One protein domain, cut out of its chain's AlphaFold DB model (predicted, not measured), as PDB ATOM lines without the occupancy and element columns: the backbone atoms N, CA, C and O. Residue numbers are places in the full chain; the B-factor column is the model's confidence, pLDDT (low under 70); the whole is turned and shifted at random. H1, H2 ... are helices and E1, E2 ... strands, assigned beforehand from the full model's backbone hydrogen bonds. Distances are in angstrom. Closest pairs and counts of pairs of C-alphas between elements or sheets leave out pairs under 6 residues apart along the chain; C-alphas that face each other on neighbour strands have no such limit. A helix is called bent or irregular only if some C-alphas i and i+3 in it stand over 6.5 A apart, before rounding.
ATOM      1  N   PHE A 803     -11.844  56.792  24.679       88.12
ATOM      2  CA  PHE A 803     -12.763  55.672  24.452       88.12
ATOM      3  C   PHE A 803     -12.971  54.833  25.714       88.12
ATOM      4  O   PHE A 803     -14.100  54.442  26.011       88.12
ATOM      5  N   TYR A 804     -11.905  54.595  26.484       88.50
ATOM      6  CA  TYR A 804     -11.999  53.898  27.767       88.50
ATOM      7  C   TYR A 804     -12.931  54.612  28.744       88.50
ATOM      8  O   TYR A 804     -13.797  53.961  29.321       88.50
ATOM      9  N   ARG A 805     -12.816  55.935  28.901       87.69
ATOM     10  CA  ARG A 805     -13.669  56.695  29.826       87.69
ATOM     11  C   ARG A 805     -15.141  56.641  29.441       87.69
ATOM     12  O   ARG A 805     -15.971  56.423  30.316       87.69
ATOM     13  N   ILE A 806     -15.457  56.745  28.152       85.00
ATOM     14  CA  ILE A 806     -16.843  56.659  27.660       85.00
ATOM     15  C   ILE A 806     -17.460  55.310  27.998       85.00
ATOM     16  O   ILE A 806     -18.573  55.243  28.511       85.00
ATOM     17  N   GLN A 807     -16.743  54.229  27.697       86.19
ATOM     18  CA  GLN A 807     -17.255  52.890  27.950       86.19
ATOM     19  C   GLN A 807     -17.300  52.590  29.453       86.19
ATOM     20  O   GLN A 807     -18.243  51.961  29.918       86.19
ATOM     21  N   PHE A 808     -16.332  53.098  30.224       87.12
ATOM     22  CA  PHE A 808     -16.305  53.007  31.683       87.12
ATOM     23  C   PHE A 808     -17.531  53.669  32.326       87.12
ATOM     24  O   PHE A 808     -18.153  53.066  33.195       87.12
ATOM     25  N   GLU A 809     -17.917  54.869  31.885       85.75
ATOM     26  CA  GLU A 809     -19.101  55.581  32.398       85.75
ATOM     27  C   GLU A 809     -20.417  54.830  32.126       85.75
ATOM     28  O   GLU A 809     -21.400  55.036  32.836       85.75
ATOM     29  N   GLN A 810     -20.427  53.936  31.134       84.44
ATOM     30  CA  GLN A 810     -21.582  53.117  30.752       84.44
ATOM     31  C   GLN A 810     -21.620  51.743  31.444       84.44
ATOM     32  O   GLN A 810     -22.578  50.995  31.252       84.44
ATOM     33  N   LEU A 811     -20.607  51.405  32.252       85.56
ATOM     34  CA  LEU A 811     -20.612  50.214  33.106       85.56
ATOM     35  C   LEU A 811     -21.517  50.407  34.328       85.56
ATOM     36  O   LEU A 811     -21.776  51.534  34.760       85.56
ATOM     37  N   SER A 812     -21.937  49.306  34.958       85.69
ATOM     38  CA  SER A 812     -22.648  49.378  36.239       85.69
ATOM     39  C   SER A 812     -21.755  49.946  37.356       85.69
ATOM     40  O   SER A 812     -20.532  49.806  37.331       85.69
ATOM     41  N   ILE A 813     -22.356  50.549  38.391       86.25
ATOM     42  CA  ILE A 813     -21.624  51.178  39.513       86.25
ATOM     43  C   ILE A 813     -20.608  50.211  40.152       86.25
ATOM     44  O   ILE A 813     -19.487  50.606  40.474       86.25
ATOM     45  N   ASN A 814     -20.967  48.933  40.300       82.94
ATOM     46  CA  ASN A 814     -20.077  47.920  40.872       82.94
ATOM     47  C   ASN A 814     -18.855  47.652  39.977       82.94
ATOM     48  O   ASN A 814     -17.732  47.562  40.472       82.94
ATOM     49  N   GLU A 815     -19.055  47.555  38.663       84.19
ATOM     50  CA  GLU A 815     -17.974  47.353  37.693       84.19
ATOM     51  C   GLU A 815     -17.056  48.580  37.603       84.19
ATOM     52  O   GLU A 815     -15.836  48.424  37.527       84.19
ATOM     53  N   GLN A 816     -17.613  49.793  37.702       87.88
ATOM     54  CA  GLN A 816     -16.836  51.036  37.766       87.88
ATOM     55  C   GLN A 816     -15.900  51.061  38.983       87.88
ATOM     56  O   GLN A 816     -14.723  51.400  38.849       87.88
ATOM     57  N   ILE A 817     -16.384  50.656  40.165       86.94
ATOM     58  CA  ILE A 817     -15.562  50.573  41.386       86.94
ATOM     59  C   ILE A 817     -14.418  49.566  41.204       86.94
ATOM     60  O   ILE A 817     -13.271  49.860  41.550       86.94
ATOM     61  N   ILE A 818     -14.711  48.391  40.635       85.06
ATOM     62  CA  ILE A 818     -13.705  47.354  40.360       85.06
ATOM     63  C   ILE A 818     -12.623  47.900  39.422       85.06
ATOM     64  O   ILE A 818     -11.435  47.825  39.748       85.06
ATOM     65  N   MET A 819     -13.022  48.487  38.292       87.06
ATOM     66  CA  MET A 819     -12.103  49.014  37.282       87.06
ATOM     67  C   MET A 819     -11.270  50.184  37.805       87.06
ATOM     68  O   MET A 819     -10.065  50.215  37.561       87.06
ATOM     69  N   LYS A 820     -11.858  51.091  38.593       89.44
ATOM     70  CA  LYS A 820     -11.126  52.205  39.210       89.44
ATOM     71  C   LYS A 820     -10.048  51.711  40.177       89.44
ATOM     72  O   LYS A 820      -8.897  52.130  40.082       89.44
ATOM     73  N   ASN A 821     -10.383  50.751  41.042       89.06
ATOM     74  CA  ASN A 821      -9.400  50.161  41.952       89.06
ATOM     75  C   ASN A 821      -8.279  49.417  41.201       89.06
ATOM     76  O   ASN A 821      -7.145  49.355  41.679       89.06
ATOM     77  N   ILE A 822      -8.582  48.788  40.059       89.06
ATOM     78  CA  ILE A 822      -7.572  48.140  39.208       89.06
ATOM     79  C   ILE A 822      -6.673  49.190  38.558       89.06
ATOM     80  O   ILE A 822      -5.455  49.032  38.585       89.06
ATOM     81  N   GLU A 823      -7.251  50.260  38.012       91.69
ATOM     82  CA  GLU A 823      -6.514  51.364  37.400       91.69
ATOM     83  C   GLU A 823      -5.500  51.968  38.386       91.69
ATOM     84  O   GLU A 823      -4.314  52.048  38.064       91.69
ATOM     85  N   GLU A 824      -5.923  52.287  39.614       92.25
ATOM     86  CA  GLU A 824      -5.052  52.824  40.673       92.25
ATOM     87  C   GLU A 824      -3.913  51.851  41.042       92.25
ATOM     88  O   GLU A 824      -2.745  52.244  41.162       92.25
ATOM     89  N   LYS A 825      -4.216  50.550  41.163       91.00
ATOM     90  CA  LYS A 825      -3.211  49.502  41.433       91.00
ATOM     91  C   LYS A 825      -2.217  49.314  40.280       91.00
ATOM     92  O   LYS A 825      -1.048  49.018  40.511       91.00
ATOM     93  N   LEU A 826      -2.656  49.476  39.034       92.00
ATOM     94  CA  LEU A 826      -1.785  49.374  37.863       92.00
ATOM     95  C   LEU A 826      -0.888  50.601  37.715       92.00
ATOM     96  O   LEU A 826       0.295  50.456  37.413       92.00
ATOM     97  N   GLN A 827      -1.416  51.798  37.968       92.69
ATOM     98  CA  GLN A 827      -0.622  53.025  37.964       92.69
ATOM     99  C   GLN A 827       0.465  52.987  39.043       92.69
ATOM    100  O   GLN A 827       1.628  53.261  38.746       92.69
ATOM    101  N   THR A 828       0.122  52.558  40.263       93.00
ATOM    102  CA  THR A 828       1.103  52.360  41.345       93.00
ATOM    103  C   THR A 828       2.132  51.282  41.004       93.00
ATOM    104  O   THR A 828       3.319  51.487  41.250       93.00
ATOM    105  N   PHE A 829       1.729  50.178  40.362       92.62
ATOM    106  CA  PHE A 829       2.667  49.167  39.859       92.62
ATOM    107  C   PHE A 829       3.653  49.748  38.835       92.62
ATOM    108  O   PHE A 829       4.860  49.571  38.988       92.62
ATOM    109  N   ILE A 830       3.167  50.475  37.823       92.75
ATOM    110  CA  ILE A 830       4.012  51.110  36.796       92.75
ATOM    111  C   ILE A 830       4.970  52.122  37.435       92.75
ATOM    112  O   ILE A 830       6.145  52.173  37.072       92.75
ATOM    113  N   GLN A 831       4.490  52.914  38.398       92.62
ATOM    114  CA  GLN A 831       5.300  53.906  39.101       92.62
ATOM    115  C   GLN A 831       6.396  53.254  39.955       92.62
ATOM    116  O   GLN A 831       7.546  53.688  39.896       92.62
ATOM    117  N   HIS A 832       6.064  52.196  40.701       92.62
ATOM    118  CA  HIS A 832       7.019  51.442  41.517       92.62
ATOM    119  C   HIS A 832       8.070  50.725  40.659       92.62
ATOM    120  O   HIS A 832       9.270  50.774  40.942       92.62
ATOM    121  N   PHE A 833       7.632  50.090  39.568       93.69
ATOM    122  CA  PHE A 833       8.527  49.415  38.633       93.69
ATOM    123  C   PHE A 833       9.457  50.428  37.942       93.69
ATOM    124  O   PHE A 833      10.671  50.228  37.899       93.69
ATOM    125  N   GLY A 834       8.910  51.565  37.509       90.88
ATOM    126  CA  GLY A 834       9.596  52.644  36.801       90.88
ATOM    127  C   GLY A 834       9.319  52.588  35.299       90.88
ATOM    128  O   GLY A 834       9.610  51.590  34.642       90.88
ATOM    129  N   ARG A 835       8.777  53.680  34.740       91.81
ATOM    130  CA  ARG A 835       8.368  53.762  33.324       91.81
ATOM    131  C   ARG A 835       9.507  53.456  32.346       91.81
ATOM    132  O   ARG A 835       9.263  52.844  31.316       91.81
ATOM    133  N   GLN A 836      10.741  53.823  32.688       91.25
ATOM    134  CA  GLN A 836      11.923  53.641  31.842       91.25
ATOM    135  C   GLN A 836      12.282  52.176  31.544       91.25
ATOM    136  O   GLN A 836      13.061  51.923  30.633       91.25
ATOM    137  N   TYR A 837      11.746  51.221  32.311       92.50
ATOM    138  CA  TYR A 837      12.031  49.793  32.137       92.50
ATOM    139  C   TYR A 837      11.057  49.085  31.187       92.50
ATOM    140  O   TYR A 837      11.269  47.917  30.869       92.50
ATOM    141  N   PHE A 838       9.992  49.765  30.752       92.50
ATOM    142  CA  PHE A 838       9.031  49.225  29.799       92.50
ATOM    143  C   PHE A 838       9.305  49.796  28.403       92.50
ATOM    144  O   PHE A 838       9.124  50.988  28.149       92.50
ATOM    145  N   TYR A 839       9.704  48.938  27.475       88.88
ATOM    146  CA  TYR A 839       9.923  49.274  26.075       88.88
ATOM    147  C   TYR A 839       8.586  49.515  25.368       88.88
ATOM    148  O   TYR A 839       7.726  48.643  25.321       88.88
ATOM    149  N   GLY A 840       8.404  50.712  24.807       81.56
ATOM    150  CA  GLY A 840       7.182  51.072  24.078       81.56
ATOM    151  C   GLY A 840       5.972  51.409  24.957       81.56
ATOM    152  O   GLY A 840       4.891  51.636  24.419       81.56
ATOM    153  N   LEU A 841       6.131  51.487  26.287       86.38
ATOM    154  CA  LEU A 841       5.064  51.958  27.172       86.38
ATOM    155  C   LEU A 841       4.783  53.440  26.918       86.38
ATOM    156  O   LEU A 841       5.636  54.300  27.137       86.38
ATOM    157  N   ASN A 842       3.551  53.734  26.524       83.94
ATOM    158  CA  ASN A 842       3.018  55.087  26.429       83.94
ATOM    159  C   ASN A 842       1.789  55.242  27.335       83.94
ATOM    160  O   ASN A 842       1.259  54.262  27.869       83.94
ATOM    161  N   ASP A 843       1.309  56.476  27.491       78.88
ATOM    162  CA  ASP A 843       0.152  56.762  28.345       78.88
ATOM    163  C   ASP A 843      -1.126  56.032  27.876       78.88
ATOM    164  O   ASP A 843      -1.985  55.715  28.693       78.88
ATOM    165  N   ASN A 844      -1.216  55.657  26.594       82.44
ATOM    166  CA  ASN A 844      -2.341  54.918  26.013       82.44
ATOM    167  C   ASN A 844      -2.295  53.396  26.255       82.44
ATOM    168  O   ASN A 844      -3.324  52.729  26.153       82.44
ATOM    169  N   THR A 845      -1.133  52.822  26.580       85.94
ATOM    170  CA  THR A 845      -0.934  51.361  26.649       85.94
ATOM    171  C   THR A 845      -1.775  50.726  27.756       85.94
ATOM    172  O   THR A 845      -2.433  49.706  27.546       85.94
ATOM    173  N   LEU A 846      -1.795  51.359  28.935       88.88
ATOM    174  CA  LEU A 846      -2.610  50.923  30.070       88.88
ATOM    175  C   LEU A 846      -4.099  50.927  29.706       88.88
ATOM    176  O   LEU A 846      -4.796  49.935  29.920       88.88
ATOM    177  N   TYR A 847      -4.569  52.031  29.127       88.94
ATOM    178  CA  TYR A 847      -5.972  52.200  28.768       88.94
ATOM    179  C   TYR A 847      -6.398  51.270  27.635       88.94
ATOM    180  O   TYR A 847      -7.505  50.755  27.687       88.94
ATOM    181  N   SER A 848      -5.515  50.956  26.685       85.75
ATOM    182  CA  SER A 848      -5.757  49.929  25.662       85.75
ATOM    183  C   SER A 848      -5.988  48.548  26.283       85.75
ATOM    184  O   SER A 848      -6.955  47.855  25.960       85.75
ATOM    185  N   CYS A 849      -5.154  48.173  27.259       84.62
ATOM    186  CA  CYS A 849      -5.335  46.933  28.009       84.62
ATOM    187  C   CYS A 849      -6.660  46.919  28.782       84.62
ATOM    188  O   CYS A 849      -7.367  45.916  28.727       84.62
ATOM    189  N   LEU A 850      -7.008  48.002  29.482       87.50
ATOM    190  CA  LEU A 850      -8.250  48.090  30.257       87.50
ATOM    191  C   LEU A 850      -9.495  48.088  29.361       87.50
ATOM    192  O   LEU A 850     -10.443  47.356  29.636       87.50
ATOM    193  N   LEU A 851      -9.457  48.838  28.259       86.50
ATOM    194  CA  LEU A 851     -10.514  48.895  27.253       86.50
ATOM    195  C   LEU A 851     -10.806  47.511  26.666       86.50
ATOM    196  O   LEU A 851     -11.963  47.175  26.441       86.50
ATOM    197  N   SER A 852      -9.783  46.666  26.500       82.06
ATOM    198  CA  SER A 852      -9.956  45.308  25.973       82.06
ATOM    199  C   SER A 852     -10.881  44.412  26.813       82.06
ATOM    200  O   SER A 852     -11.409  43.436  26.281       82.06
ATOM    201  N   PHE A 853     -11.117  44.740  28.091       79.94
ATOM    202  CA  PHE A 853     -12.029  44.003  28.977       79.94
ATOM    203  C   PHE A 853     -13.484  44.471  28.905       79.94
ATOM    204  O   PHE A 853     -14.363  43.788  29.433       79.94
ATOM    205  N   ILE A 854     -13.753  45.609  28.271       83.56
ATOM    206  CA  ILE A 854     -15.095  46.172  28.167       83.56
ATOM    207  C   ILE A 854     -15.687  45.760  26.815       83.56
ATOM    208  O   ILE A 854     -15.068  45.959  25.770       83.56
ATOM    209  N   LYS A 855     -16.879  45.149  26.811       77.94
ATOM    210  CA  LYS A 855     -17.603  44.818  25.571       77.94
ATOM    211  C   LYS A 855     -19.006  45.394  25.563       77.94
ATOM    212  O   LYS A 855     -19.651  45.513  26.601       77.94
ATOM    213  N   LYS A 856     -19.471  45.709  24.356       74.75
ATOM    214  CA  LYS A 856     -20.838  46.146  24.076       74.75
ATOM    215  C   LYS A 856     -21.764  44.930  24.076       74.75
ATOM    216  O   LYS A 856     -21.462  43.927  23.431       74.75
ATOM    217  N   ASN A 857     -22.876  45.012  24.797       71.06
ATOM    218  CA  ASN A 857     -23.916  43.993  24.785       71.06
ATOM    219  C   ASN A 857     -24.774  44.172  23.522       71.06
ATOM    220  O   ASN A 857     -25.369  45.234  23.331       71.06
ATOM    221  N   GLU A 858     -24.832  43.158  22.654       64.25
ATOM    222  CA  GLU A 858     -25.510  43.248  21.345       64.25
ATOM    223  C   GLU A 858     -27.016  43.543  21.469       64.25
ATOM    224  O   GLU A 858     -27.597  44.150  20.574       64.25
ATOM    225  N   ASN A 859     -27.629  43.191  22.608       55.72
ATOM    226  CA  ASN A 859     -29.076  43.287  22.816       55.72
ATOM    227  C   ASN A 859     -29.549  44.537  23.586       55.72
ATOM    228  O   ASN A 859     -30.731  44.859  23.510       55.72
ATOM    229  N   GLU A 860     -28.681  45.248  24.322       54.62
ATOM    230  CA  GLU A 860     -29.128  46.278  25.288       54.62
ATOM    231  C   GLU A 860     -28.424  47.644  25.194       54.62
ATOM    232  O   GLU A 860     -28.658  48.493  26.043       54.62
ATOM    233  N   GLN A 861     -27.559  47.900  24.204       56.97
ATOM    234  CA  GLN A 861     -26.711  49.118  24.136       56.97
ATOM    235  C   GLN A 861     -25.832  49.395  25.382       56.97
ATOM    236  O   GLN A 861     -25.071  50.358  25.377       56.97
ATOM    237  N   ASN A 862     -25.876  48.544  26.409       63.84
ATOM    238  CA  ASN A 862     -25.081  48.650  27.625       63.84
ATOM    239  C   ASN A 862     -23.724  47.954  27.458       63.84
ATOM    240  O   ASN A 862     -23.589  46.999  26.689       63.84
ATOM    241  N   TYR A 863     -22.719  48.415  28.202       73.25
ATOM    242  CA  TYR A 863     -21.401  47.787  28.262       73.25
ATOM    243  C   TYR A 863     -21.282  46.915  29.511       73.25
ATOM    244  O   TYR A 863     -21.893  47.203  30.536       73.25
ATOM    245  N   PHE A 864     -20.490  45.849  29.426       74.94
ATOM    246  CA  PHE A 864     -20.211  44.963  30.557       74.94
ATOM    247  C   PHE A 864     -18.755  44.497  30.545       74.94
ATOM    248  O   PHE A 864     -18.089  44.493  29.500       74.94
ATOM    249  N   LEU A 865     -18.260  44.069  31.707       72.56
ATOM    250  CA  LEU A 865     -16.940  43.452  31.819       72.56
ATOM    251  C   LEU A 865     -16.964  42.023  31.266       72.56
ATOM    252  O   LEU A 865     -17.481  41.091  31.887       72.56
ATOM    253  N   ASN A 866     -16.355  41.817  30.099       70.12
ATOM    254  CA  ASN A 866     -16.260  40.497  29.488       70.12
ATOM    255  C   ASN A 866     -15.006  39.759  29.965       70.12
ATOM    256  O   ASN A 866     -13.967  39.716  29.303       70.12
ATOM    257  N   ILE A 867     -15.135  39.143  31.134       63.31
ATOM    258  CA  ILE A 867     -14.074  38.342  31.751       63.31
ATOM    259  C   ILE A 867     -14.021  36.934  31.123       63.31
ATOM    260  O   ILE A 867     -12.957  36.321  31.057       63.31
ATOM    261  N   HIS A 868     -15.148  36.426  30.604       53.41
ATOM    262  CA  HIS A 868     -15.291  35.034  30.159       53.41
ATOM    263  C   HIS A 868     -14.650  34.718  28.795       53.41
ATOM    264  O   HIS A 868     -14.137  33.616  28.614       53.41
ATOM    265  N   GLN A 869     -14.608  35.663  27.850       48.72
ATOM    266  CA  GLN A 869     -14.048  35.425  26.507       48.72
ATOM    267  C   GLN A 869     -12.519  35.589  26.421       48.72
ATOM    268  O   GLN A 869     -11.933  35.240  25.403       48.72
ATOM    269  N   TYR A 870     -11.850  36.090  27.467       47.84
ATOM    270  CA  TYR A 870     -10.381  36.169  27.493       47.84
ATOM    271  C   TYR A 870      -9.708  34.922  28.066       47.84
ATOM    272  O   TYR A 870      -8.531  34.710  27.789       47.84
ATOM    273  N   TYR A 871     -10.439  34.033  28.750       46.50
ATOM    274  CA  TYR A 871      -9.927  32.699  29.096       46.50
ATOM    275  C   TYR A 871      -9.488  31.900  27.856       46.50
ATOM    276  O   TYR A 871      -8.649  31.013  27.974       46.50
ATOM    277  N   THR A 872     -10.024  32.194  26.669       39.69
ATOM    278  CA  THR A 872      -9.656  31.540  25.401       39.69
ATOM    279  C   THR A 872      -8.542  32.250  24.622       39.69
ATOM    280  O   THR A 872      -7.873  31.587  23.840       39.69
ATOM    281  N   GLN A 873      -8.297  33.549  24.854       40.56
ATOM    282  CA  GLN A 873      -7.232  34.332  24.188       40.56
ATOM    283  C   GLN A 873      -5.938  34.463  25.009       40.56
ATOM    284  O   GLN A 873      -4.908  34.905  24.502       40.56
ATOM    285  N   LEU A 874      -5.975  34.109  26.291       45.03
ATOM    286  CA  LEU A 874      -4.790  34.006  27.134       45.03
ATOM    287  C   LEU A 874      -3.965  32.777  26.725       45.03
ATOM    288  O   LEU A 874      -4.527  31.705  26.501       45.03
ATOM    289  N   ASN A 875      -2.632  32.899  26.684       49.88
ATOM    290  CA  ASN A 875      -1.752  31.733  26.537       49.88
ATOM    291  C   ASN A 875      -2.173  30.652  27.548       49.88
ATOM    292  O   ASN A 875      -2.454  30.969  28.711       49.88
ATOM    293  N   ILE A 876      -2.191  29.381  27.123       45.97
ATOM    294  CA  ILE A 876      -2.685  28.229  27.907       45.97
ATOM    295  C   ILE A 876      -2.100  28.208  29.336       45.97
ATOM    296  O   ILE A 876      -2.798  27.867  30.289       45.97
ATOM    297  N   LYS A 877      -0.854  28.674  29.513       47.72
ATOM    298  CA  LYS A 877      -0.162  28.763  30.813       47.72
ATOM    299  C   LYS A 877      -0.732  29.812  31.785       47.72
ATOM    300  O   LYS A 877      -0.642  29.634  32.994       47.72
ATOM    301  N   SER A 878      -1.323  30.894  31.277       48.06
ATOM    302  CA  SER A 878      -1.986  31.935  32.082       48.06
ATOM    303  C   SER A 878      -3.459  31.623  32.369       48.06
ATOM    304  O   SER A 878      -3.981  32.031  33.406       48.06
ATOM    305  N   LYS A 879      -4.110  30.843  31.497       52.44
ATOM    306  CA  LYS A 879      -5.499  30.389  31.655       52.44
ATOM    307  C   LYS A 879      -5.683  29.527  32.907       52.44
ATOM    308  O   LYS A 879      -6.520  29.852  33.746       52.44
ATOM    309  N   SER A 880      -4.838  28.507  33.086       54.06
ATOM    310  CA  SER A 880      -4.897  27.593  34.238       54.06
ATOM    311  C   SER A 880      -4.734  28.311  35.581       54.06
ATOM    312  O   SER A 880      -5.321  27.919  36.583       54.06
ATOM    313  N   PHE A 881      -3.946  29.387  35.608       54.94
ATOM    314  CA  PHE A 881      -3.722  30.187  36.807       54.94
ATOM    315  C   PHE A 881      -4.933  31.061  37.173       54.94
ATOM    316  O   PHE A 881      -5.246  31.217  38.355       54.94
ATOM    317  N   ILE A 882      -5.624  31.622  36.178       53.38
ATOM    318  CA  ILE A 882      -6.819  32.451  36.393       53.38
ATOM    319  C   ILE A 882      -8.013  31.566  36.779       53.38
ATOM    320  O   ILE A 882      -8.734  31.897  37.715       53.38
ATOM    321  N   GLU A 883      -8.161  30.392  36.156       54.06
ATOM    322  CA  GLU A 883      -9.192  29.402  36.509       54.06
ATOM    323  C   GLU A 883      -9.070  28.908  37.966       54.06
ATOM    324  O   GLU A 883     -10.084  28.681  38.625       54.06
ATOM    325  N   GLN A 884      -7.849  28.820  38.508       53.81
ATOM    326  CA  GLN A 884      -7.582  28.438  39.905       53.81
ATOM    327  C   GLN A 884      -7.853  29.550  40.938       53.81
ATOM    328  O   GLN A 884      -7.857  29.269  42.134       53.81
ATOM    329  N   ASN A 885      -8.060  30.800  40.511       54.28
ATOM    330  CA  ASN A 885      -8.232  31.967  41.392       54.28
ATOM    331  C   ASN A 885      -9.497  32.782  41.044       54.28
ATOM    332  O   ASN A 885      -9.539  33.995  41.247       54.28
ATOM    333  N   SER A 886     -10.532  32.121  40.520       50.44
ATOM    334  CA  SER A 886     -11.754  32.736  39.973       50.44
ATOM    335  C   SER A 886     -12.645  33.466  40.991       50.44
ATOM    336  O   SER A 886     -13.518  34.235  40.593       50.44
ATOM    337  N   SER A 887     -12.426  33.271  42.295       53.47
ATOM    338  CA  SER A 887     -13.218  33.887  43.368       53.47
ATOM    339  C   SER A 887     -12.971  35.392  43.560       53.47
ATOM    340  O   SER A 887     -13.747  36.039  44.255       53.47
ATOM    341  N   ASP A 888     -11.920  35.962  42.951       69.19
ATOM    342  CA  ASP A 888     -11.610  37.397  42.998       69.19
ATOM    343  C   ASP A 888     -11.390  37.948  41.576       69.19
ATOM    344  O   ASP A 888     -10.285  37.949  41.022       69.19
ATOM    345  N   ILE A 889     -12.489  38.402  40.967       69.06
ATOM    346  CA  ILE A 889     -12.528  39.014  39.630       69.06
ATOM    347  C   ILE A 889     -11.527  40.173  39.515       69.06
ATOM    348  O   ILE A 889     -10.853  40.317  38.492       69.06
ATOM    349  N   GLN A 890     -11.387  40.977  40.573       74.56
ATOM    350  CA  GLN A 890     -10.509  42.141  40.575       74.56
ATOM    351  C   GLN A 890      -9.039  41.719  40.484       74.56
ATOM    352  O   GLN A 890      -8.269  42.285  39.702       74.56
ATOM    353  N   LEU A 891      -8.650  40.699  41.252       75.75
ATOM    354  CA  LEU A 891      -7.295  40.150  41.230       75.75
ATOM    355  C   LEU A 891      -6.963  39.494  39.881       75.75
ATOM    356  O   LEU A 891      -5.829  39.606  39.407       75.75
ATOM    357  N   CYS A 892      -7.941  38.845  39.245       73.75
ATOM    358  CA  CYS A 892      -7.779  38.217  37.934       73.75
ATOM    359  C   CYS A 892      -7.483  39.242  36.831       73.75
ATOM    360  O   CYS A 892      -6.498  39.092  36.103       73.75
ATOM    361  N   ILE A 893      -8.288  40.307  36.735       77.94
ATOM    362  CA  ILE A 893      -8.082  41.374  35.743       77.94
ATOM    363  C   ILE A 893      -6.741  42.073  36.000       77.94
ATOM    364  O   ILE A 893      -5.946  42.233  35.074       77.94
ATOM    365  N   LEU A 894      -6.441  42.405  37.263       82.94
ATOM    366  CA  LEU A 894      -5.178  43.039  37.650       82.94
ATOM    367  C   LEU A 894      -3.963  42.216  37.200       82.94
ATOM    368  O   LEU A 894      -3.065  42.740  36.543       82.94
ATOM    369  N   ARG A 895      -3.935  40.914  37.508       80.38
ATOM    370  CA  ARG A 895      -2.825  40.030  37.121       80.38
ATOM    371  C   ARG A 895      -2.735  39.824  35.610       80.38
ATOM    372  O   ARG A 895      -1.624  39.720  35.096       80.38
ATOM    373  N   SER A 896      -3.864  39.797  34.903       78.25
ATOM    374  CA  SER A 896      -3.896  39.707  33.439       78.25
ATOM    375  C   SER A 896      -3.250  40.933  32.785       78.25
ATOM    376  O   SER A 896      -2.368  40.790  31.936       78.25
ATOM    377  N   VAL A 897      -3.604  42.141  33.240       84.44
ATOM    378  CA  VAL A 897      -3.000  43.376  32.721       84.44
ATOM    379  C   VAL A 897      -1.522  43.465  33.087       84.44
ATOM    380  O   VAL A 897      -0.712  43.762  32.213       84.44
ATOM    381  N   ILE A 898      -1.134  43.135  34.327       88.00
ATOM    382  CA  ILE A 898       0.287  43.094  34.714       88.00
ATOM    383  C   ILE A 898       1.055  42.101  33.838       88.00
ATOM    384  O   ILE A 898       2.141  42.430  33.377       88.00
ATOM    385  N   SER A 899       0.486  40.923  33.556       84.94
ATOM    386  CA  SER A 899       1.097  39.932  32.666       84.94
ATOM    387  C   SER A 899       1.373  40.504  31.272       84.94
ATOM    388  O   SER A 899       2.467  40.317  30.751       84.94
ATOM    389  N   LYS A 900       0.435  41.261  30.688       85.31
ATOM    390  CA  LYS A 900       0.664  41.954  29.408       85.31
ATOM    391  C   LYS A 900       1.724  43.054  29.529       85.31
ATOM    392  O   LYS A 900       2.609  43.132  28.691       85.31
ATOM    393  N   LEU A 901       1.670  43.876  30.580       88.44
ATOM    394  CA  LEU A 901       2.613  44.986  30.773       88.44
ATOM    395  C   LEU A 901       4.059  44.506  30.910       88.44
ATOM    396  O   LEU A 901       4.953  45.103  30.318       88.44
ATOM    397  N   ILE A 902       4.304  43.421  31.651       90.38
ATOM    398  CA  ILE A 902       5.668  42.906  31.822       90.38
ATOM    399  C   ILE A 902       6.253  42.321  30.535       90.38
ATOM    400  O   ILE A 902       7.465  42.194  30.466       90.38
ATOM    401  N   GLN A 903       5.451  42.044  29.497       88.00
ATOM    402  CA  GLN A 903       5.996  41.650  28.188       88.00
ATOM    403  C   GLN A 903       6.821  42.760  27.533       88.00
ATOM    404  O   GLN A 903       7.635  42.490  26.658       88.00
ATOM    405  N   LEU A 904       6.630  44.006  27.968       90.00
ATOM    406  CA  LEU A 904       7.398  45.156  27.508       90.00
ATOM    407  C   LEU A 904       8.722  45.321  28.266       90.00
ATOM    408  O   LEU A 904       9.459  46.259  27.998       90.00
ATOM    409  N   VAL A 905       9.025  44.481  29.253       93.06
ATOM    410  CA  VAL A 905      10.199  44.635  30.123       93.06
ATOM    411  C   VAL A 905      11.319  43.712  29.658       93.06
ATOM    412  O   VAL A 905      11.045  42.579  29.272       93.06
ATOM    413  N   SER A 906      12.578  44.161  29.723       91.31
ATOM    414  CA  SER A 906      13.722  43.287  29.413       91.31
ATOM    415  C   SER A 906      14.031  42.282  30.538       91.31
ATOM    416  O   SER A 906      13.759  42.570  31.712       91.31
ATOM    417  N   PRO A 907      14.668  41.136  30.230       91.81
ATOM    418  CA  PRO A 907      15.052  40.147  31.238       91.81
ATOM    419  C   PRO A 907      15.958  40.713  32.347       91.81
ATOM    420  O   PRO A 907      15.835  40.357  33.516       91.81
ATOM    421  N   GLU A 908      16.849  41.644  32.021       91.62
ATOM    422  CA  GLU A 908      17.732  42.292  32.998       91.62
ATOM    423  C   GLU A 908      16.934  43.208  33.930       91.62
ATOM    424  O   GLU A 908      17.131  43.211  35.147       91.62
ATOM    425  N   SER A 909      15.991  43.956  33.354       93.69
ATOM    426  CA  SER A 909      15.136  44.895  34.076       93.69
ATOM    427  C   SER A 909      14.208  44.173  35.052       93.69
ATOM    428  O   SER A 909      14.037  44.628  36.186       93.69
ATOM    429  N   ILE A 910      13.644  43.023  34.653       93.25
ATOM    430  CA  ILE A 910      12.798  42.222  35.546       93.25
ATOM    431  C   ILE A 910      13.623  41.647  36.705       93.25
ATOM    432  O   ILE A 910      13.209  41.785  37.854       93.25
ATOM    433  N   ILE A 911      14.825  41.108  36.450       92.56
ATOM    434  CA  ILE A 911      15.713  40.566  37.499       92.56
ATOM    435  C   ILE A 911      16.087  41.649  38.506       92.56
ATOM    436  O   ILE A 911      16.023  41.419  39.712       92.56
ATOM    437  N   LEU A 912      16.427  42.842  38.018       93.38
ATOM    438  CA  LEU A 912      16.806  43.972  38.859       93.38
ATOM    439  C   LEU A 912      15.651  44.455  39.748       93.38
ATOM    440  O   LEU A 912      15.881  44.899  40.873       93.38
ATOM    441  N   LYS A 913      14.407  44.369  39.264       93.00
ATOM    442  CA  LYS A 913      13.228  44.878  39.976       93.00
ATOM    443  C   LYS A 913      12.547  43.864  40.882       93.00
ATOM    444  O   LYS A 913      11.932  44.283  41.859       93.00
ATOM    445  N   LEU A 914      12.683  42.563  40.633       92.25
ATOM    446  CA  LEU A 914      12.090  41.509  41.467       92.25
ATOM    447  C   LEU A 914      12.321  41.676  42.987       92.25
ATOM    448  O   LEU A 914      11.339  41.558  43.718       92.25
ATOM    449  N   PRO A 915      13.528  42.027  43.489       93.06
ATOM    450  CA  PRO A 915      13.772  42.217  44.927       93.06
ATOM    451  C   PRO A 915      13.028  43.406  45.550       93.06
ATOM    452  O   PRO A 915      12.964  43.517  46.770       93.06
ATOM    453  N   THR A 916      12.501  44.322  44.732       92.12
ATOM    454  CA  THR A 916      11.769  45.509  45.209       92.12
ATOM    455  C   THR A 916      10.291  45.229  45.487       92.12
ATOM    456  O   THR A 916       9.589  46.111  45.975       92.12
ATOM    457  N   PHE A 917       9.801  44.032  45.157       90.56
ATOM    458  CA  PHE A 917       8.428  43.602  45.405       90.56
ATOM    459  C   PHE A 917       8.360  42.663  46.610       90.56
ATOM    460  O   PHE A 917       9.315  41.949  46.905       90.56
ATOM    461  N   GLU A 918       7.204  42.608  47.277       91.19
ATOM    462  CA  GLU A 918       6.958  41.599  48.309       91.19
ATOM    463  C   GLU A 918       7.176  40.179  47.768       91.19
ATOM    464  O   GLU A 918       6.775  39.858  46.647       91.19
ATOM    465  N   ASP A 919       7.720  39.299  48.610       87.88
ATOM    466  CA  ASP A 919       8.123  37.926  48.278       87.88
ATOM    467  C   ASP A 919       7.089  37.137  47.458       87.88
ATOM    468  O   ASP A 919       7.430  36.430  46.506       87.88
ATOM    469  N   LYS A 920       5.801  37.257  47.802       84.25
ATOM    470  CA  LYS A 920       4.717  36.569  47.081       84.25
ATOM    471  C   LYS A 920       4.524  37.111  45.663       84.25
ATOM    472  O   LYS A 920       4.318  36.328  44.737       84.25
ATOM    473  N   ILE A 921       4.581  38.430  45.493       85.00
ATOM    474  CA  ILE A 921       4.412  39.101  44.197       85.00
ATOM    475  C   ILE A 921       5.657  38.879  43.336       85.00
ATOM    476  O   ILE A 921       5.522  38.542  42.163       85.00
ATOM    477  N   ALA A 922       6.854  38.975  43.923       87.62
ATOM    478  CA  ALA A 922       8.118  38.720  43.242       87.62
ATOM    479  C   ALA A 922       8.183  37.292  42.673       87.62
ATOM    480  O   ALA A 922       8.447  37.105  41.486       87.62
ATOM    481  N   ARG A 923       7.854  36.264  43.472       87.00
ATOM    482  CA  ARG A 923       7.817  34.870  42.982       87.00
ATOM    483  C   ARG A 923       6.807  34.676  41.854       87.00
ATOM    484  O   ARG A 923       7.095  33.959  40.895       87.00
ATOM    485  N   TRP A 924       5.644  35.324  41.948       86.81
ATOM    486  CA  TRP A 924       4.637  35.278  40.890       86.81
ATOM    487  C   TRP A 924       5.126  35.948  39.599       86.81
ATOM    488  O   TRP A 924       5.038  35.329  38.542       86.81
ATOM    489  N   LEU A 925       5.694  37.157  39.676       87.56
ATOM    490  CA  LEU A 925       6.260  37.872  38.525       87.56
ATOM    491  C   LEU A 925       7.377  37.067  37.855       87.56
ATOM    492  O   LEU A 925       7.376  36.930  36.637       87.56
ATOM    493  N   CYS A 926       8.281  36.488  38.649       88.38
ATOM    494  CA  CYS A 926       9.365  35.639  38.162       88.38
ATOM    495  C   CYS A 926       8.819  34.415  37.411       88.38
ATOM    496  O   CYS A 926       9.206  34.147  36.275       88.38
ATOM    497  N   THR A 927       7.843  33.722  38.004       85.00
ATOM    498  CA  THR A 927       7.215  32.553  37.373       85.00
ATOM    499  C   THR A 927       6.496  32.933  36.080       85.00
ATOM    500  O   THR A 927       6.644  32.256  35.065       85.00
ATOM    501  N   ASN A 928       5.733  34.024  36.096       83.88
ATOM    502  CA  ASN A 928       4.993  34.485  34.931       83.88
ATOM    503  C   ASN A 928       5.947  34.879  33.788       83.88
ATOM    504  O   ASN A 928       5.810  34.386  32.672       83.88
ATOM    505  N   TYR A 929       6.967  35.687  34.074       87.44
ATOM    506  CA  TYR A 929       7.892  36.185  33.059       87.44
ATOM    507  C   TYR A 929       8.796  35.084  32.477       87.44
ATOM    508  O   TYR A 929       8.880  34.953  31.261       87.44
ATOM    509  N   PHE A 930       9.446  34.262  33.311       87.19
ATOM    510  CA  PHE A 930      10.457  33.299  32.836       87.19
ATOM    511  C   PHE A 930       9.908  31.912  32.481       87.19
ATOM    512  O   PHE A 930      10.542  31.191  31.716       87.19
ATOM    513  N   HIS A 931       8.766  31.497  33.044       81.31
ATOM    514  CA  HIS A 931       8.207  30.160  32.788       81.31
ATOM    515  C   HIS A 931       6.933  30.179  31.935       81.31
ATOM    516  O   HIS A 931       6.646  29.199  31.230       81.31
ATOM    517  N   GLN A 932       6.143  31.257  32.009       75.81
ATOM    518  CA  GLN A 932       4.853  31.344  31.315       75.81
ATOM    519  C   GLN A 932       4.901  32.170  30.028       75.81
ATOM    520  O   GLN A 932       4.119  31.885  29.119       75.81
ATOM    521  N   GLN A 933       5.815  33.132  29.929       81.62
ATOM    522  CA  GLN A 933       6.057  33.936  28.733       81.62
ATOM    523  C   GLN A 933       7.328  33.468  28.010       81.62
ATOM    524  O   GLN A 933       8.146  32.754  28.585       81.62
ATOM    525  N   GLU A 934       7.462  33.832  26.736       84.12
ATOM    526  CA  GLU A 934       8.629  33.510  25.911       84.12
ATOM    527  C   GLU A 934       9.275  34.813  25.437       84.12
ATOM    528  O   GLU A 934       8.665  35.560  24.676       84.12
ATOM    529  N   HIS A 935      10.495  35.072  25.917       83.81
ATOM    530  CA  HIS A 935      11.246  36.320  25.699       83.81
ATOM    531  C   HIS A 935      12.636  36.096  25.095       83.81
ATOM    532  O   HIS A 935      13.315  37.061  24.752       83.81
ATOM    533  N   PHE A 936      13.083  34.840  24.980       85.00
ATOM    534  CA  PHE A 936      14.473  34.511  24.647       85.00
ATOM    535  C   PHE A 936      14.629  33.982  23.223       85.00
ATOM    536  O   PHE A 936      15.662  34.218  22.596       85.00
ATOM    537  N   HIS A 937      13.608  33.302  22.686       85.50
ATOM    538  CA  HIS A 937      13.660  32.722  21.346       85.50
ATOM    539  C   HIS A 937      12.416  33.043  20.510       85.50
ATOM    540  O   HIS A 937      11.314  32.575  20.788       85.50
ATOM    541  N   MET A 938      12.620  33.779  19.410       84.56
ATOM    542  CA  MET A 938      11.556  34.134  18.462       84.56
ATOM    543  C   MET A 938      10.901  32.900  17.823       84.56
ATOM    544  O   MET A 938       9.689  32.886  17.630       84.56
ATOM    545  N   GLU A 939      11.668  31.845  17.535       84.38
ATOM    546  CA  GLU A 939      11.128  30.597  16.979       84.38
ATOM    547  C   GLU A 939      10.169  29.908  17.959       84.38
ATOM    548  O   GLU A 939       9.054  29.559  17.579       84.38
ATOM    549  N   ASN A 940      10.555  29.797  19.235       80.50
ATOM    550  CA  ASN A 940       9.688  29.254  20.281       80.50
ATOM    551  C   ASN A 940       8.428  30.110  20.446       80.50
ATOM    552  O   ASN A 940       7.332  29.567  20.554       80.50
ATOM    553  N   PHE A 941       8.566  31.439  20.416       81.19
ATOM    554  CA  PHE A 941       7.430  32.354  20.488       81.19
ATOM    555  C   PHE A 941       6.442  32.112  19.336       81.19
ATOM    556  O   PHE A 941       5.245  31.948  19.575       81.19
ATOM    557  N   ILE A 942       6.936  32.014  18.097       79.69
ATOM    558  CA  ILE A 942       6.115  31.745  16.909       79.69
ATOM    559  C   ILE A 942       5.485  30.347  16.974       79.69
ATOM    560  O   ILE A 942       4.299  30.208  16.684       79.69
ATOM    561  N   GLN A 943       6.219  29.313  17.392       79.00
ATOM    562  CA  GLN A 943       5.673  27.958  17.541       79.00
ATOM    563  C   GLN A 943       4.564  27.900  18.599       79.00
ATOM    564  O   GLN A 943       3.522  27.286  18.363       79.00
ATOM    565  N   ILE A 944       4.742  28.576  19.739       73.06
ATOM    566  CA  ILE A 944       3.711  28.714  20.780       73.06
ATOM    567  C   ILE A 944       2.484  29.454  20.228       73.06
ATOM    568  O   ILE A 944       1.355  29.084  20.541       73.06
ATOM    569  N   PHE A 945       2.690  30.465  19.382       67.50
ATOM    570  CA  PHE A 945       1.605  31.226  18.767       67.50
ATOM    571  C   PHE A 945       0.822  30.406  17.724       67.50
ATOM    572  O   PHE A 945      -0.406  30.403  17.744       67.50
ATOM    573  N   ILE A 946       1.516  29.670  16.848       72.88
ATOM    574  CA  ILE A 946       0.917  28.849  15.778       72.88
ATOM    575  C   ILE A 946       0.211  27.602  16.332       72.88
ATOM    576  O   ILE A 946      -0.815  27.186  15.802       72.88
ATOM    577  N   SER A 947       0.737  26.993  17.397       65.25
ATOM    578  CA  SER A 947       0.188  25.758  17.984       65.25
ATOM    579  C   SER A 947      -1.106  25.955  18.788       65.25
ATOM    580  O   SER A 947      -1.628  24.991  19.349       65.25
ATOM    581  N   ASN A 948      -1.644  27.177  18.846       57.09
ATOM    582  CA  ASN A 948      -2.771  27.534  19.696       57.09
ATOM    583  C   ASN A 948      -4.121  27.412  18.935       57.09
ATOM    584  O   ASN A 948      -4.413  28.256  18.086       57.09
TER     585      ASN A 948
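What this domain is: This is residues 803 to 948 of the 963 residues of the protein "Hypothetical protein" of Rotaria sp. Silwood2 (UniProt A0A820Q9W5). H5 runs through the middle of a helical body, with the long helix H2 along one side, the shorter H3 on another, and the helical hairpin of H6 and H7 at one end. At the other end lie H1 and the small hairpin of E1 and E2, while H4 lies near H5 and H7, and H8 touches no helix. The printed part has 146 residues, with eight named helices and two named strands in the order H1 H2 H3 E1 E2 H4 H5 H6 H7 H8; its class is mostly helix, and its one sheet, E1 - E2, is antiparallel. It is compact, with a radius of gyration of the C-alphas of 15.9 A and spans of 46 by 35 by 29 A.

How they stand to each other: H1, residues 803 to 809, touches H3, residues 843 to 851, at a steep tilt of 52 degrees; the closest C-alphas, of Tyr 804 and Leu 851, are 5.2 A apart. Residues 818 to 826 of H2, residues 813 to 833, touch H5, residues 889 to 902, at a shallow tilt of 33 degrees, only just short of steep, the same way; the closest C-alphas are those of Ile 822 and Leu 894, 5.8 A. H3 touches residues 897 to 901 of H5 at a steep tilt of 40 degrees, opposite ways, closest at the C-alphas of Cys 849 and Val 897, 6.3 A. E1, residues 854 to 856, and E2, residues 863 to 865, form an antiparallel hairpin, with N 855 and O 864 within hydrogen-bond range at 3.0 A. H4, residues 876 to 883, only just touches residues 928 to 932 of H7, residues 919 to 932, with 3 pairs of C-alphas within 8 A, the closest those of Lys 877 and Gln 932, 5.7 A. H6, residues 907 to 916, and H7 form a helical hairpin at a shallow tilt of 16 degrees, and the C-alphas of Leu 914 and Ala 922 are closest, 5.2 A. H8, residues 938 to 946, is apart from H5, H6 and H7. Packing of the touching helices is mostly crossed, but only just: 2 of 6 pairs are at a shallow tilt. Every O i to N i+4 pair is within hydrogen-bond range in H1, H2, H5, H7 and H8, against 4 of 5 in H3, 2 of 4 in H4 and 4 of 6 in H6.

Where its parts are: H1 begins at C-alpha 803, (-12.763, 55.672, 24.452). From first to last C-alpha H2 measures 30.2 A, H5 20.2 A and H7 18.5 A. H3 is irregular, only just, with C-alphas 843 and 846 6.7 A apart; H6 is irregular, with C-alphas 912 and 915 7.0 A apart. H8 ends at C-alpha 946, (0.917, 28.849, 15.778).

The domain as a whole: The C-alphas farthest apart, of Asn 859 and Leu 912, are 48.6 A apart. The printed part has no cut and no long link. Its mean pLDDT is 79.1; residues 858 to 862, 867 to 889, 945 and 947 to 948 are under 70.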